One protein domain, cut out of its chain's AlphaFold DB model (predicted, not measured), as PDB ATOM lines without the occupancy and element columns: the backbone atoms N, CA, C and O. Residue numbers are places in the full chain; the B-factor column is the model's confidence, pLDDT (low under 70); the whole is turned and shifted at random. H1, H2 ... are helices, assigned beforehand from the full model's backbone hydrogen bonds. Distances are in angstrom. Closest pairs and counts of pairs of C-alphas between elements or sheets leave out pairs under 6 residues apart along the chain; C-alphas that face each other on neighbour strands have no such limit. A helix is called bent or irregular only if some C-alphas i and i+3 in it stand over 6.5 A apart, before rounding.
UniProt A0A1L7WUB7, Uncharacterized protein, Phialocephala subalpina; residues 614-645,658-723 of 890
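What this domain is: This is residues 614 to 645 and 658 to 723 of the 890 residues of an uncharacterized protein of Phialocephala subalpina (UniProt A0A1L7WUB7). One long helix, H1, runs over one side of a small cluster of short helices, and residues 614 to 623, of which 617 to 623 belong to H1, stick out past the cluster as a free arm. Beneath the later part of H1 lie H3 and H4, with H5 packed on both; H6 and H7 lie farther from H1, and H2 turns away beyond its end. The printed part has 98 residues with seven named helices, H1 to H7 in chain order, and no named strand, and its class is all helix. It is compact, with a radius of gyration of the C-alphas of 13.4 A, and spans 44 by 32 by 23 A.

How they stand to each other: H1, residues 617 to 638, is close to but not clearly touching H2, residues 640 to 644; the closest C-alphas, of Thr 636 and Thr 642, are 7.2 A apart. With residues 627 to 634 alone, H1 touches H3, residues 658 to 665, opposite ways at a shallow tilt of 11 degrees; the closest C-alphas, of Ile 631 and Ile 661, are 5.9 A apart. With residues 628 to 635 alone, H1 touches H4, residues 681 to 687, the same way at a shallow tilt of 27 degrees; the closest C-alphas, of Phe 635 and Ala 685, are 6.4 A apart. H3 and H4 are apart. The hub is H5, residues 691 to 701, which touches H3 with C-alphas of Ala 662 and Ala 697 closest at 4.4 A, the same way at a steep tilt of 58 degrees. H4 and H5 form a helical hairpin, with C-alphas of Ala 685 and Leu 691 closest at 5.0 A. H1 and H5 only just touch, only at their ends, with 3 pairs of C-alphas within 8 A, those of Ala 638 and Val 693 closest at 7.6 A. H5 and H6, residues 705 to 708, only just touch, only at the corner, with 3 such pairs, those of Lys 695 and Pro 705 closest at 5.8 A. H7, residues 711 to 718, is near H5 and close to but not clearly touching H4, with C-alphas of Ala 686 and Asn 717 closest at 7.5 A. Every O i to N i+4 pair is within hydrogen-bond range in H1, H3, H4, H5 and H7; H2 has 0 of 1, and 0 of 2 O i to N i+3 pairs, while H6 is too short for an i+4 pair.

Where its parts are: H1 begins at C-alpha 617, (46.552, 147.017, 34.082), and is 31.2 A long. H2 is only just irregular, with C-alphas 640 and 643 6.9 A apart. H5 is 15.0 A long, and H7 ends at C-alpha 718, (19.161, 162.253, 14.727).

The domain as a whole: The C-alphas farthest apart, of Gly 615 and Asp 722, are 44.3 A apart. Residues 646 to 657 are not printed, and C-alphas 645 and 658 are 22.6 A apart across this cut. The link from H3 to H4, residues 666 to 680, is long; in it residues 675 to 676 pair antiparallel with 679 to 680. Mean pLDDT of the printed part is 82.3, with values under 70 at residues 614 to 620, 622 to 623, 641 to 645 and 720 to 723.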
ATOM      1  N   ALA A 614      50.866 153.729  31.597       44.62
ATOM      2  CA  ALA A 614      51.326 152.430  31.145       44.62
ATOM      3  C   ALA A 614      52.102 151.717  32.271       44.62
ATOM      4  O   ALA A 614      53.258 152.054  32.527       44.62
ATOM      5  N   GLY A 615      51.511 150.707  32.919       50.53
ATOM      6  CA  GLY A 615      52.298 149.771  33.738       50.53
ATOM      7  C   GLY A 615      51.541 148.848  34.698       50.53
ATOM      8  O   GLY A 615      52.038 147.752  34.980       50.53
ATOM      9  N   ASP A 616      50.374 149.250  35.206       57.62
ATOM     10  CA  ASP A 616      49.531 148.417  36.079       57.62
ATOM     11  C   ASP A 616      48.114 148.341  35.494       57.62
ATOM     12  O   ASP A 616      47.316 149.261  35.671       57.62
ATOM     13  N   ASP A 617      47.821 147.241  34.791       66.25
ATOM     14  CA  ASP A 617      46.552 147.017  34.082       66.25
ATOM     15  C   ASP A 617      45.328 147.231  34.991       66.25
ATOM     16  O   ASP A 617      44.282 147.682  34.531       66.25
ATOM     17  N   HIS A 618      45.454 146.959  36.297       63.97
ATOM     18  CA  HIS A 618      44.361 147.143  37.253       63.97
ATOM     19  C   HIS A 618      44.115 148.618  37.601       63.97
ATOM     20  O   HIS A 618      42.967 149.043  37.724       63.97
ATOM     21  N   GLU A 619      45.174 149.416  37.754       59.75
ATOM     22  CA  GLU A 619      45.045 150.860  37.993       59.75
ATOM     23  C   GLU A 619      44.599 151.596  36.730       59.75
ATOM     24  O   GLU A 619      43.812 152.540  36.826       59.75
ATOM     25  N   GLU A 620      45.061 151.145  35.559       69.25
ATOM     26  CA  GLU A 620      44.597 151.616  34.251       69.25
ATOM     27  C   GLU A 620      43.091 151.336  34.100       69.25
ATOM     28  O   GLU A 620      42.311 152.256  33.841       69.25
ATOM     29  N   GLU A 621      42.645 150.106  34.392       74.50
ATOM     30  CA  GLU A 621      41.225 149.740  34.395       74.50
ATOM     31  C   GLU A 621      40.416 150.564  35.410       74.50
ATOM     32  O   GLU A 621      39.329 151.048  35.089       74.50
ATOM     33  N   MET A 622      40.931 150.778  36.624       68.69
ATOM     34  CA  MET A 622      40.249 151.589  37.638       68.69
ATOM     35  C   MET A 622      40.142 153.061  37.218       68.69
ATOM     36  O   MET A 622      39.078 153.661  37.384       68.69
ATOM     37  N   CYS A 623      41.194 153.637  36.624       69.75
ATOM     38  CA  CYS A 623      41.146 154.977  36.030       69.75
ATOM     39  C   CYS A 623      40.077 155.052  34.940       69.75
ATOM     40  O   CYS A 623      39.277 155.987  34.934       69.75
ATOM     41  N   PHE A 624      40.033 154.064  34.044       79.19
ATOM     42  CA  PHE A 624      39.032 154.004  32.986       79.19
ATOM     43  C   PHE A 624      37.615 153.887  33.526       79.19
ATOM     44  O   PHE A 624      36.729 154.586  33.036       79.19
ATOM     45  N   ARG A 625      37.394 153.070  34.561       79.19
ATOM     46  CA  ARG A 625      36.097 152.984  35.243       79.19
ATOM     47  C   ARG A 625      35.702 154.325  35.853       79.19
ATOM     48  O   ARG A 625      34.583 154.781  35.632       79.19
ATOM     49  N   LEU A 626      36.618 154.994  36.553       75.38
ATOM     50  CA  LEU A 626      36.362 156.312  37.141       75.38
ATOM     51  C   LEU A 626      36.054 157.367  36.072       75.38
ATOM     52  O   LEU A 626      35.084 158.106  36.230       75.38
ATOM     53  N   LEU A 627      36.815 157.416  34.974       80.12
ATOM     54  CA  LEU A 627      36.568 158.329  33.851       80.12
ATOM     55  C   LEU A 627      35.241 158.016  33.150       80.12
ATOM     56  O   LEU A 627      34.476 158.935  32.866       80.12
ATOM     57  N   TYR A 628      34.921 156.738  32.937       87.06
ATOM     58  CA  TYR A 628      33.641 156.301  32.376       87.06
ATOM     59  C   TYR A 628      32.468 156.784  33.232       87.06
ATOM     60  O   TYR A 628      31.547 157.426  32.725       87.06
ATOM     61  N   HIS A 629      32.498 156.515  34.540       82.81
ATOM     62  CA  HIS A 629      31.426 156.944  35.436       82.81
ATOM     63  C   HIS A 629      31.352 158.464  35.551       82.81
ATOM     64  O   HIS A 629      30.262 159.018  35.650       82.81
ATOM     65  N   SER A 630      32.497 159.137  35.466       81.25
ATOM     66  CA  SER A 630      32.569 160.590  35.447       81.25
ATOM     67  C   SER A 630      31.852 161.149  34.205       81.25
ATOM     68  O   SER A 630      30.947 161.976  34.321       81.25
ATOM     69  N   ILE A 631      32.144 160.628  33.010       87.69
ATOM     70  CA  ILE A 631      31.427 161.004  31.780       87.69
ATOM     71  C   ILE A 631      29.927 160.693  31.898       87.69
ATOM     72  O   ILE A 631      29.099 161.518  31.508       87.69
ATOM     73  N   LEU A 632      29.559 159.552  32.488       86.75
ATOM     74  CA  LEU A 632      28.159 159.193  32.717       86.75
ATOM     75  C   LEU A 632      27.450 160.211  33.624       86.75
ATOM     76  O   LEU A 632      26.344 160.639  33.306       86.75
ATOM     77  N   SER A 633      28.085 160.656  34.710       82.56
ATOM     78  CA  SER A 633      27.556 161.719  35.575       82.56
ATOM     79  C   SER A 633      27.438 163.064  34.849       82.56
ATOM     80  O   SER A 633      26.488 163.810  35.087       82.56
ATOM     81  N   ALA A 634      28.358 163.386  33.937       84.56
ATOM     82  CA  ALA A 634      28.230 164.577  33.098       84.56
ATOM     83  C   ALA A 634      27.028 164.468  32.138       84.56
ATOM     84  O   ALA A 634      26.296 165.444  31.968       84.56
ATOM     85  N   PHE A 635      26.767 163.282  31.571       89.69
ATOM     86  CA  PHE A 635      25.569 163.031  30.764       89.69
ATOM     87  C   PHE A 635      24.281 163.194  31.555       89.69
ATOM     88  O   PHE A 635      23.355 163.839  31.066       89.69
ATOM     89  N   THR A 636      24.214 162.642  32.769       85.06
ATOM     90  CA  THR A 636      22.999 162.754  33.581       85.06
ATOM     91  C   THR A 636      22.684 164.209  33.904       85.06
ATOM     92  O   THR A 636      21.530 164.605  33.805       85.06
ATOM     93  N   ARG A 637      23.697 165.035  34.196       81.31
ATOM     94  CA  ARG A 637      23.520 166.471  34.486       81.31
ATOM     95  C   ARG A 637      23.211 167.328  33.262       81.31
ATOM     96  O   ARG A 637      22.553 168.354  33.403       81.31
ATOM     97  N   ALA A 638      23.715 166.948  32.091       84.88
ATOM     98  CA  ALA A 638      23.439 167.649  30.839       84.88
ATOM     99  C   ALA A 638      22.075 167.269  30.232       84.88
ATOM    100  O   ALA A 638      21.604 167.931  29.303       84.88
ATOM    101  N   SER A 639      21.458 166.193  30.729       85.94
ATOM    102  CA  SER A 639      20.157 165.714  30.278       85.94
ATOM    103  C   SER A 639      19.031 166.602  30.793       85.94
ATOM    104  O   SER A 639      18.952 166.907  31.979       85.94
ATOM    105  N   SER A 640      18.096 166.954  29.913       75.56
ATOM    106  CA  SER A 640      16.848 167.627  30.288       75.56
ATOM    107  C   SER A 640      15.881 166.718  31.061       75.56
ATOM    108  O   SER A 640      14.930 167.207  31.662       75.56
ATOM    109  N   TYR A 641      16.123 165.400  31.087       67.75
ATOM    110  CA  TYR A 641      15.244 164.406  31.717       67.75
ATOM    111  C   TYR A 641      15.401 164.291  33.240       67.75
ATOM    112  O   TYR A 641      14.686 163.517  33.879       67.75
ATOM    113  N   THR A 642      16.281 165.077  33.865       59.47
ATOM    114  CA  THR A 642      16.439 165.083  35.330       59.47
ATOM    115  C   THR A 642      15.209 165.604  36.078       59.47
ATOM    116  O   THR A 642      15.127 165.424  37.290       59.47
ATOM    117  N   GLY A 643      14.231 166.206  35.391       53.62
ATOM    118  CA  GLY A 643      13.032 166.796  36.002       53.62
ATOM    119  C   GLY A 643      12.183 165.837  36.850       53.62
ATOM    120  O   GLY A 643      11.568 166.276  37.820       53.62
ATOM    121  N   ILE A 644      12.193 164.529  36.554       52.72
ATOM    122  CA  ILE A 644      11.407 163.521  37.296       52.72
ATOM    123  C   ILE A 644      12.056 163.178  38.652       52.72
ATOM    124  O   ILE A 644      11.370 162.876  39.629       52.72
ATOM    125  N   LEU A 645      13.381 163.289  38.759       49.69
ATOM    126  CA  LEU A 645      14.125 163.106  40.003       49.69
ATOM    127  C   LEU A 645      14.392 164.483  40.614       49.69
ATOM    128  O   LEU A 645      15.487 164.998  40.457       49.69
ATOM    129  N   VAL A 658      30.171 169.373  27.441       88.88
ATOM    130  CA  VAL A 658      30.964 169.070  26.234       88.88
ATOM    131  C   VAL A 658      32.453 169.274  26.499       88.88
ATOM    132  O   VAL A 658      33.267 168.412  26.166       88.88
ATOM    133  N   ARG A 659      32.830 170.399  27.113       84.44
ATOM    134  CA  ARG A 659      34.227 170.724  27.417       84.44
ATOM    135  C   ARG A 659      34.837 169.734  28.407       84.44
ATOM    136  O   ARG A 659      35.932 169.244  28.153       84.44
ATOM    137  N   CYS A 660      34.133 169.417  29.492       79.19
ATOM    138  CA  CYS A 660      34.591 168.472  30.511       79.19
ATOM    139  C   CYS A 660      34.783 167.068  29.935       79.19
ATOM    140  O   CYS A 660      35.827 166.452  30.142       79.19
ATOM    141  N   ILE A 661      33.799 166.580  29.177       87.62
ATOM    142  CA  ILE A 661      33.862 165.262  28.546       87.62
ATOM    143  C   ILE A 661      34.989 165.220  27.511       87.62
ATOM    144  O   ILE A 661      35.751 164.259  27.493       87.62
ATOM    145  N   ALA A 662      35.167 166.273  26.710       87.56
ATOM    146  CA  ALA A 662      36.242 166.331  25.725       87.56
ATOM    147  C   ALA A 662      37.640 166.236  26.359       87.56
ATOM    148  O   ALA A 662      38.493 165.519  25.840       87.56
ATOM    149  N   GLU A 663      37.886 166.920  27.482       81.88
ATOM    150  CA  GLU A 663      39.170 166.804  28.189       81.88
ATOM    151  C   GLU A 663      39.380 165.396  28.774       81.88
ATOM    152  O   GLU A 663      40.492 164.878  28.705       81.88
ATOM    153  N   MET A 664      38.323 164.734  29.269       83.50
ATOM    154  CA  MET A 664      38.408 163.336  29.726       83.50
ATOM    155  C   MET A 664      38.715 162.362  28.577       83.50
ATOM    156  O   MET A 664      39.486 161.424  28.757       83.50
ATOM    157  N   LEU A 665      38.155 162.588  27.386       85.50
ATOM    158  CA  LEU A 665      38.338 161.718  26.215       85.50
ATOM    159  C   LEU A 665      39.709 161.840  25.541       85.50
ATOM    160  O   LEU A 665      40.108 160.929  24.819       85.50
ATOM    161  N   ARG A 666      40.425 162.951  25.737       84.88
ATOM    162  CA  ARG A 666      41.793 163.132  25.211       84.88
ATOM    163  C   ARG A 666      42.831 162.266  25.919       84.88
ATOM    164  O   ARG A 666      43.962 162.178  25.458       84.88
ATOM    165  N   PHE A 667      42.456 161.675  27.047       72.38
ATOM    166  CA  PHE A 667      43.341 160.882  27.881       72.38
ATOM    167  C   PHE A 667      43.701 159.535  27.256       72.38
ATOM    168  O   PHE A 667      44.860 159.137  27.287       72.38
ATOM    169  N   ASP A 668      42.711 158.841  26.697       77.94
ATOM    170  CA  ASP A 668      42.915 157.546  26.063       77.94
ATOM    171  C   ASP A 668      41.853 157.307  24.985       77.94
ATOM    172  O   ASP A 668      40.652 157.494  25.205       77.94
ATOM    173  N   GLU A 669      42.310 156.869  23.813       84.25
ATOM    174  CA  GLU A 669      41.469 156.598  22.646       84.25
ATOM    175  C   GLU A 669      40.498 155.426  22.852       84.25
ATOM    176  O   GLU A 669      39.536 155.282  22.097       84.25
ATOM    177  N   LYS A 670      40.701 154.600  23.886       85.88
ATOM    178  CA  LYS A 670      39.833 153.472  24.237       85.88
ATOM    179  C   LYS A 670      38.621 153.887  25.071       85.88
ATOM    180  O   LYS A 670      37.629 153.159  25.044       85.88
ATOM    181  N   ILE A 671      38.646 155.027  25.776       86.62
ATOM    182  CA  ILE A 671      37.516 155.505  26.609       86.62
ATOM    183  C   ILE A 671      36.183 155.532  25.853       86.62
ATOM    184  O   ILE A 671      35.209 154.986  26.372       86.62
ATOM    185  N   PRO A 672      36.102 156.075  24.625       89.94
ATOM    186  CA  PRO A 672      34.865 156.051  23.853       89.94
ATOM    187  C   PRO A 672      34.311 154.637  23.588       89.94
ATOM    188  O   PRO A 672      33.100 154.472  23.449       89.94
ATOM    189  N   SER A 673      35.186 153.628  23.523       88.00
ATOM    190  CA  SER A 673      34.836 152.226  23.244       88.00
ATOM    191  C   SER A 673      34.555 151.387  24.494       88.00
ATOM    192  O   SER A 673      34.094 150.250  24.378       88.00
ATOM    193  N   LEU A 674      34.822 151.924  25.688       87.81
ATOM    194  CA  LEU A 674      34.606 151.212  26.941       87.81
ATOM    195  C   LEU A 674      33.108 151.006  27.194       87.81
ATOM    196  O   LEU A 674      32.301 151.936  27.134       87.81
ATOM    197  N   ALA A 675      32.755 149.759  27.497       89.00
ATOM    198  CA  ALA A 675      31.431 149.363  27.941       89.00
ATOM    199  C   ALA A 675      31.544 148.717  29.323       89.00
ATOM    200  O   ALA A 675      32.276 147.744  29.500       89.00
ATOM    201  N   LEU A 676      30.834 149.279  30.299       89.38
ATOM    202  CA  LEU A 676      30.774 148.772  31.673       89.38
ATOM    203  C   LEU A 676      29.344 148.319  31.993       89.38
ATOM    204  O   LEU A 676      28.525 148.125  31.098       89.38
ATOM    205  N   GLU A 677      29.022 148.154  33.275       88.06
ATOM    206  CA  GLU A 677      27.722 147.662  33.760       88.06
ATOM    207  C   GLU A 677      26.515 148.465  33.230       88.06
ATOM    208  O   GLU A 677      25.419 147.925  33.104       88.06
ATOM    209  N   PHE A 678      26.717 149.737  32.864       83.06
ATOM    210  CA  PHE A 678      25.677 150.623  32.327       83.06
ATOM    211  C   PHE A 678      25.562 150.621  30.789       83.06
ATOM    212  O   PHE A 678      24.727 151.344  30.246       83.06
ATOM    213  N   GLY A 679      26.368 149.821  30.084       91.75
ATOM    214  CA  GLY A 679      26.466 149.810  28.621       91.75
ATOM    215  C   GLY A 679      27.677 150.592  28.109       91.75
ATOM    216  O   GLY A 679      28.647 150.779  28.838       91.75
ATOM    217  N   SER A 680      27.645 151.020  26.846       94.56
ATOM    218  CA  SER A 680      28.648 151.939  26.294       94.56
ATOM    219  C   SER A 680      28.278 153.393  26.603       94.56
ATOM    220  O   SER A 680      27.105 153.719  26.828       94.56
ATOM    221  N   LEU A 681      29.258 154.301  26.565       93.94
ATOM    222  CA  LEU A 681      28.987 155.739  26.711       93.94
ATOM    223  C   LEU A 681      28.010 156.238  25.637       93.94
ATOM    224  O   LEU A 681      27.125 157.030  25.945       93.94
ATOM    225  N   THR A 682      28.086 155.703  24.415       94.56
ATOM    226  CA  THR A 682      27.141 156.005  23.332       94.56
ATOM    227  C   THR A 682      25.715 155.549  23.657       94.56
ATOM    228  O   THR A 682      24.778 156.329  23.488       94.56
ATOM    229  N   SER A 683      25.520 154.321  24.159       91.88
ATOM    230  CA  SER A 683      24.175 153.854  24.536       91.88
ATOM    231  C   SER A 683      23.613 154.643  25.716       91.88
ATOM    232  O   SER A 683      22.420 154.941  25.752       91.88
ATOM    233  N   CYS A 684      24.474 155.032  26.662       92.50
ATOM    234  CA  CYS A 684      24.089 155.911  27.759       92.50
ATOM    235  C   CYS A 684      23.680 157.292  27.235       92.50
ATOM    236  O   CYS A 684      22.589 157.756  27.544       92.50
ATOM    237  N   ALA A 685      24.488 157.928  26.387       93.88
ATOM    238  CA  ALA A 685      24.158 159.228  25.813       93.88
ATOM    239  C   ALA A 685      22.820 159.206  25.052       93.88
ATOM    240  O   ALA A 685      22.028 160.136  25.195       93.88
ATOM    241  N   ALA A 686      22.526 158.128  24.314       90.56
ATOM    242  CA  ALA A 686      21.226 157.922  23.672       90.56
ATOM    243  C   ALA A 686      20.090 157.808  24.699       90.56
ATOM    244  O   ALA A 686      19.111 158.546  24.619       90.56
ATOM    245  N   LYS A 687      20.254 156.948  25.713       88.56
ATOM    246  CA  LYS A 687      19.264 156.737  26.782       88.56
ATOM    247  C   LYS A 687      18.936 158.023  27.547       88.56
ATOM    248  O   LYS A 687      17.785 158.249  27.900       88.56
ATOM    249  N   TRP A 688      19.941 158.857  27.796       87.31
ATOM    250  CA  TRP A 688      19.801 160.133  28.502       87.31
ATOM    251  C   TRP A 688      19.478 161.308  27.564       87.31
ATOM    252  O   TRP A 688      19.403 162.445  28.023       87.31
ATOM    253  N   LYS A 689      19.272 161.048  26.266       90.50
ATOM    254  CA  LYS A 689      18.963 162.041  25.223       90.50
ATOM    255  C   LYS A 689      19.976 163.203  25.150       90.50
ATOM    256  O   LYS A 689      19.614 164.362  24.968       90.50
ATOM    257  N   VAL A 690      21.262 162.873  25.291       93.44
ATOM    258  CA  VAL A 690      22.418 163.793  25.244       93.44
ATOM    259  C   VAL A 690      23.452 163.378  24.183       93.44
ATOM    260  O   VAL A 690      24.655 163.594  24.352       93.44
ATOM    261  N   LEU A 691      23.020 162.755  23.073       93.12
ATOM    262  CA  LEU A 691      23.945 162.375  21.989       93.12
ATOM    263  C   LEU A 691      24.591 163.588  21.317       93.12
ATOM    264  O   LEU A 691      25.691 163.459  20.789       93.12
ATOM    265  N   ASP A 692      23.949 164.755  21.348       91.38
ATOM    266  CA  ASP A 692      24.535 166.019  20.902       91.38
ATOM    267  C   ASP A 692      25.766 166.382  21.743       91.38
ATOM    268  O   ASP A 692      26.848 166.587  21.193       91.38
ATOM    269  N   VAL A 693      25.632 166.372  23.073       93.56
ATOM    270  CA  VAL A 693      26.731 166.617  24.021       93.56
ATOM    271  C   VAL A 693      27.854 165.602  23.810       93.56
ATOM    272  O   VAL A 693      29.023 165.983  23.737       93.56
ATOM    273  N   TRP A 694      27.517 164.318  23.654       95.31
ATOM    274  CA  TRP A 694      28.512 163.273  23.405       95.31
ATOM    275  C   TRP A 694      29.254 163.469  22.081       95.31
ATOM    276  O   TRP A 694      30.484 163.431  22.049       95.31
ATOM    277  N   LYS A 695      28.526 163.750  20.995       94.75
ATOM    278  CA  LYS A 695      29.110 164.006  19.676       94.75
ATOM    279  C   LYS A 695      30.061 165.200  19.702       94.75
ATOM    280  O   LYS A 695      31.197 165.070  19.254       94.75
ATOM    281  N   PHE A 696      29.628 166.339  20.241       94.50
ATOM    282  CA  PHE A 696      30.475 167.532  20.297       94.50
ATOM    283  C   PHE A 696      31.699 167.324  21.195       94.50
ATOM    284  O   PHE A 696      32.772 167.849  20.897       94.50
ATOM    285  N   ALA A 697      31.571 166.536  22.265       94.44
ATOM    286  CA  ALA A 697      32.707 166.187  23.109       94.44
ATOM    287  C   ALA A 697      33.734 165.316  22.366       94.44
ATOM    288  O   ALA A 697      34.930 165.585  22.467       94.44
ATOM    289  N   LEU A 698      33.279 164.334  21.576       94.88
ATOM    290  CA  LEU A 698      34.138 163.513  20.714       94.88
ATOM    291  C   LEU A 698      34.878 164.368  19.679       94.88
ATOM    292  O   LEU A 698      36.104 164.301  19.608       94.88
ATOM    293  N   GLU A 699      34.164 165.234  18.949       95.06
ATOM    294  CA  GLU A 699      34.766 166.140  17.954       95.06
ATOM    295  C   GLU A 699      35.817 167.052  18.598       95.06
ATOM    296  O   GLU A 699      36.934 167.194  18.097       95.06
ATOM    297  N   ARG A 700      35.492 167.635  19.759       93.69
ATOM    298  CA  ARG A 700      36.399 168.517  20.505       93.69
ATOM    299  C   ARG A 700      37.613 167.776  21.073       93.69
ATOM    300  O   ARG A 700      38.676 168.385  21.233       93.69
ATOM    301  N   ALA A 701      37.475 166.489  21.376       91.88
ATOM    302  CA  ALA A 701      38.570 165.623  21.798       91.88
ATOM    303  C   ALA A 701      39.463 165.155  20.633       91.88
ATOM    304  O   ALA A 701      40.546 164.641  20.892       91.88
ATOM    305  N   GLY A 702      39.059 165.381  19.376       94.62
ATOM    306  CA  GLY A 702      39.772 164.913  18.182       94.62
ATOM    307  C   GLY A 702      39.345 163.520  17.704       94.62
ATOM    308  O   GLY A 702      39.934 162.998  16.761       94.62
ATOM    309  N   HIS A 703      38.311 162.933  18.315       93.81
ATOM    310  CA  HIS A 703      37.730 161.657  17.898       93.81
ATOM    311  C   HIS A 703      36.731 161.871  16.763       93.81
ATOM    312  O   HIS A 703      35.953 162.825  16.776       93.81
ATOM    313  N   HIS A 704      36.701 160.962  15.786       93.88
ATOM    314  CA  HIS A 704      35.718 161.023  14.704       93.88
ATOM    315  C   HIS A 704      34.387 160.413  15.185       93.88
ATOM    316  O   HIS A 704      34.352 159.202  15.425       93.88
ATOM    317  N   PRO A 705      33.273 161.165  15.310       93.69
ATOM    318  CA  PRO A 705      32.060 160.652  15.953       93.69
ATOM    319  C   PRO A 705      31.501 159.388  15.311       93.69
ATOM    320  O   PRO A 705      31.070 158.498  16.028       93.69
ATOM    321  N   SER A 706      31.581 159.256  13.983       91.00
ATOM    322  CA  SER A 706      31.098 158.065  13.262       91.00
ATOM    323  C   SER A 706      31.882 156.781  13.556       91.00
ATOM    324  O   SER A 706      31.450 155.702  13.167       91.00
ATOM    325  N   SER A 707      33.057 156.880  14.187       91.50
ATOM    326  CA  SER A 707      33.830 155.707  14.621       91.50
ATOM    327  C   SER A 707      33.390 155.179  15.991       91.50
ATOM    328  O   SER A 707      33.657 154.026  16.314       91.50
ATOM    329  N   VAL A 708      32.693 156.005  16.779       92.44
ATOM    330  CA  VAL A 708      32.285 155.715  18.166       92.44
ATOM    331  C   VAL A 708      30.763 155.602  18.291       92.44
ATOM    332  O   VAL A 708      30.238 154.765  19.027       92.44
ATOM    333  N   ILE A 709      30.039 156.466  17.584       92.62
ATOM    334  CA  ILE A 709      28.588 156.462  17.475       92.62
ATOM    335  C   ILE A 709      28.256 155.710  16.189       92.62
ATOM    336  O   ILE A 709      28.493 156.224  15.098       92.62
ATOM    337  N   GLY A 710      27.740 154.486  16.322       91.50
ATOM    338  CA  GLY A 710      27.256 153.715  15.177       91.50
ATOM    339  C   GLY A 710      26.241 154.528  14.370       91.50
ATOM    340  O   GLY A 710      25.401 155.221  14.951       91.50
ATOM    341  N   ASN A 711      26.342 154.477  13.036       87.75
ATOM    342  CA  ASN A 711      25.464 155.237  12.137       87.75
ATOM    343  C   ASN A 711      23.987 154.918  12.395       87.75
ATOM    344  O   ASN A 711      23.158 155.811  12.414       87.75
ATOM    345  N   ASP A 712      23.681 153.663  12.700       88.62
ATOM    346  CA  ASP A 712      22.373 153.165  13.114       88.62
ATOM    347  C   ASP A 712      21.834 153.853  14.377       88.62
ATOM    348  O   ASP A 712      20.677 154.279  14.399       88.62
ATOM    349  N   ILE A 713      22.665 154.024  15.413       87.75
ATOM    350  CA  ILE A 713      22.270 154.736  16.640       87.75
ATOM    351  C   ILE A 713      22.071 156.222  16.344       87.75
ATOM    352  O   ILE A 713      21.105 156.816  16.828       87.75
ATOM    353  N   TRP A 714      22.968 156.826  15.561       88.31
ATOM    354  CA  TRP A 714      22.848 158.233  15.197       88.31
ATOM    355  C   TRP A 714      21.595 158.483  14.358       88.31
ATOM    356  O   TRP A 714      20.788 159.307  14.756       88.31
ATOM    357  N   ASP A 715      21.376 157.744  13.274       85.06
ATOM    358  CA  ASP A 715      20.244 157.920  12.356       85.06
ATOM    359  C   ASP A 715      18.900 157.665  13.055       85.06
ATOM    360  O   ASP A 715      17.934 158.413  12.874       85.06
ATOM    361  N   SER A 716      18.855 156.668  13.949       83.44
ATOM    362  CA  SER A 716      17.659 156.365  14.748       83.44
ATOM    363  C   SER A 716      17.333 157.439  15.782       83.44
ATOM    364  O   SER A 716      16.221 157.452  16.294       83.44
ATOM    365  N   ASN A 717      18.265 158.336  16.109       81.56
ATOM    366  CA  ASN A 717      18.043 159.393  17.097       81.56
ATOM    367  C   ASN A 717      18.210 160.801  16.509       81.56
ATOM    368  O   ASN A 717      17.796 161.763  17.144       81.56
ATOM    369  N   SER A 718      18.773 160.961  15.307       72.94
ATOM    370  CA  SER A 718      19.161 162.253  14.727       72.94
ATOM    371  C   SER A 718      17.971 163.176  14.494       72.94
ATOM    372  O   SER A 718      18.125 164.391  14.544       72.94
ATOM    373  N   HIS A 719      16.784 162.603  14.278       74.00
ATOM    374  CA  HIS A 719      15.529 163.337  14.125       74.00
ATOM    375  C   HIS A 719      15.066 164.022  15.425       74.00
ATOM    376  O   HIS A 719      14.282 164.961  15.364       74.00
ATOM    377  N   LEU A 720      15.583 163.599  16.586       64.50
ATOM    378  CA  LEU A 720      15.343 164.236  17.886       64.50
ATOM    379  C   LEU A 720      16.251 165.458  18.122       64.50
ATOM    380  O   LEU A 720      16.114 166.143  19.135       64.50
ATOM    381  N   TYR A 721      17.184 165.736  17.205       66.19
ATOM    382  CA  TYR A 721      18.163 166.812  17.331       66.19
ATOM    383  C   TYR A 721      17.965 167.857  16.228       66.19
ATOM    384  O   TYR A 721      18.446 167.700  15.104       66.19
ATOM    385  N   ASP A 722      17.317 168.974  16.560       59.50
ATOM    386  CA  ASP A 722      17.339 170.158  15.704       59.50
ATOM    387  C   ASP A 722      18.676 170.902  15.882       59.50
ATOM    388  O   ASP A 722      19.031 171.356  16.975       59.50
ATOM    389  N   LYS A 723      19.414 171.052  14.775       50.22
ATOM    390  CA  LYS A 723      20.689 171.786  14.697       50.22
ATOM    391  C   LYS A 723      20.574 173.253  15.119       50.22
ATOM    392  O   LYS A 723      21.603 173.855  15.419       50.22
TER     393      LYS A 723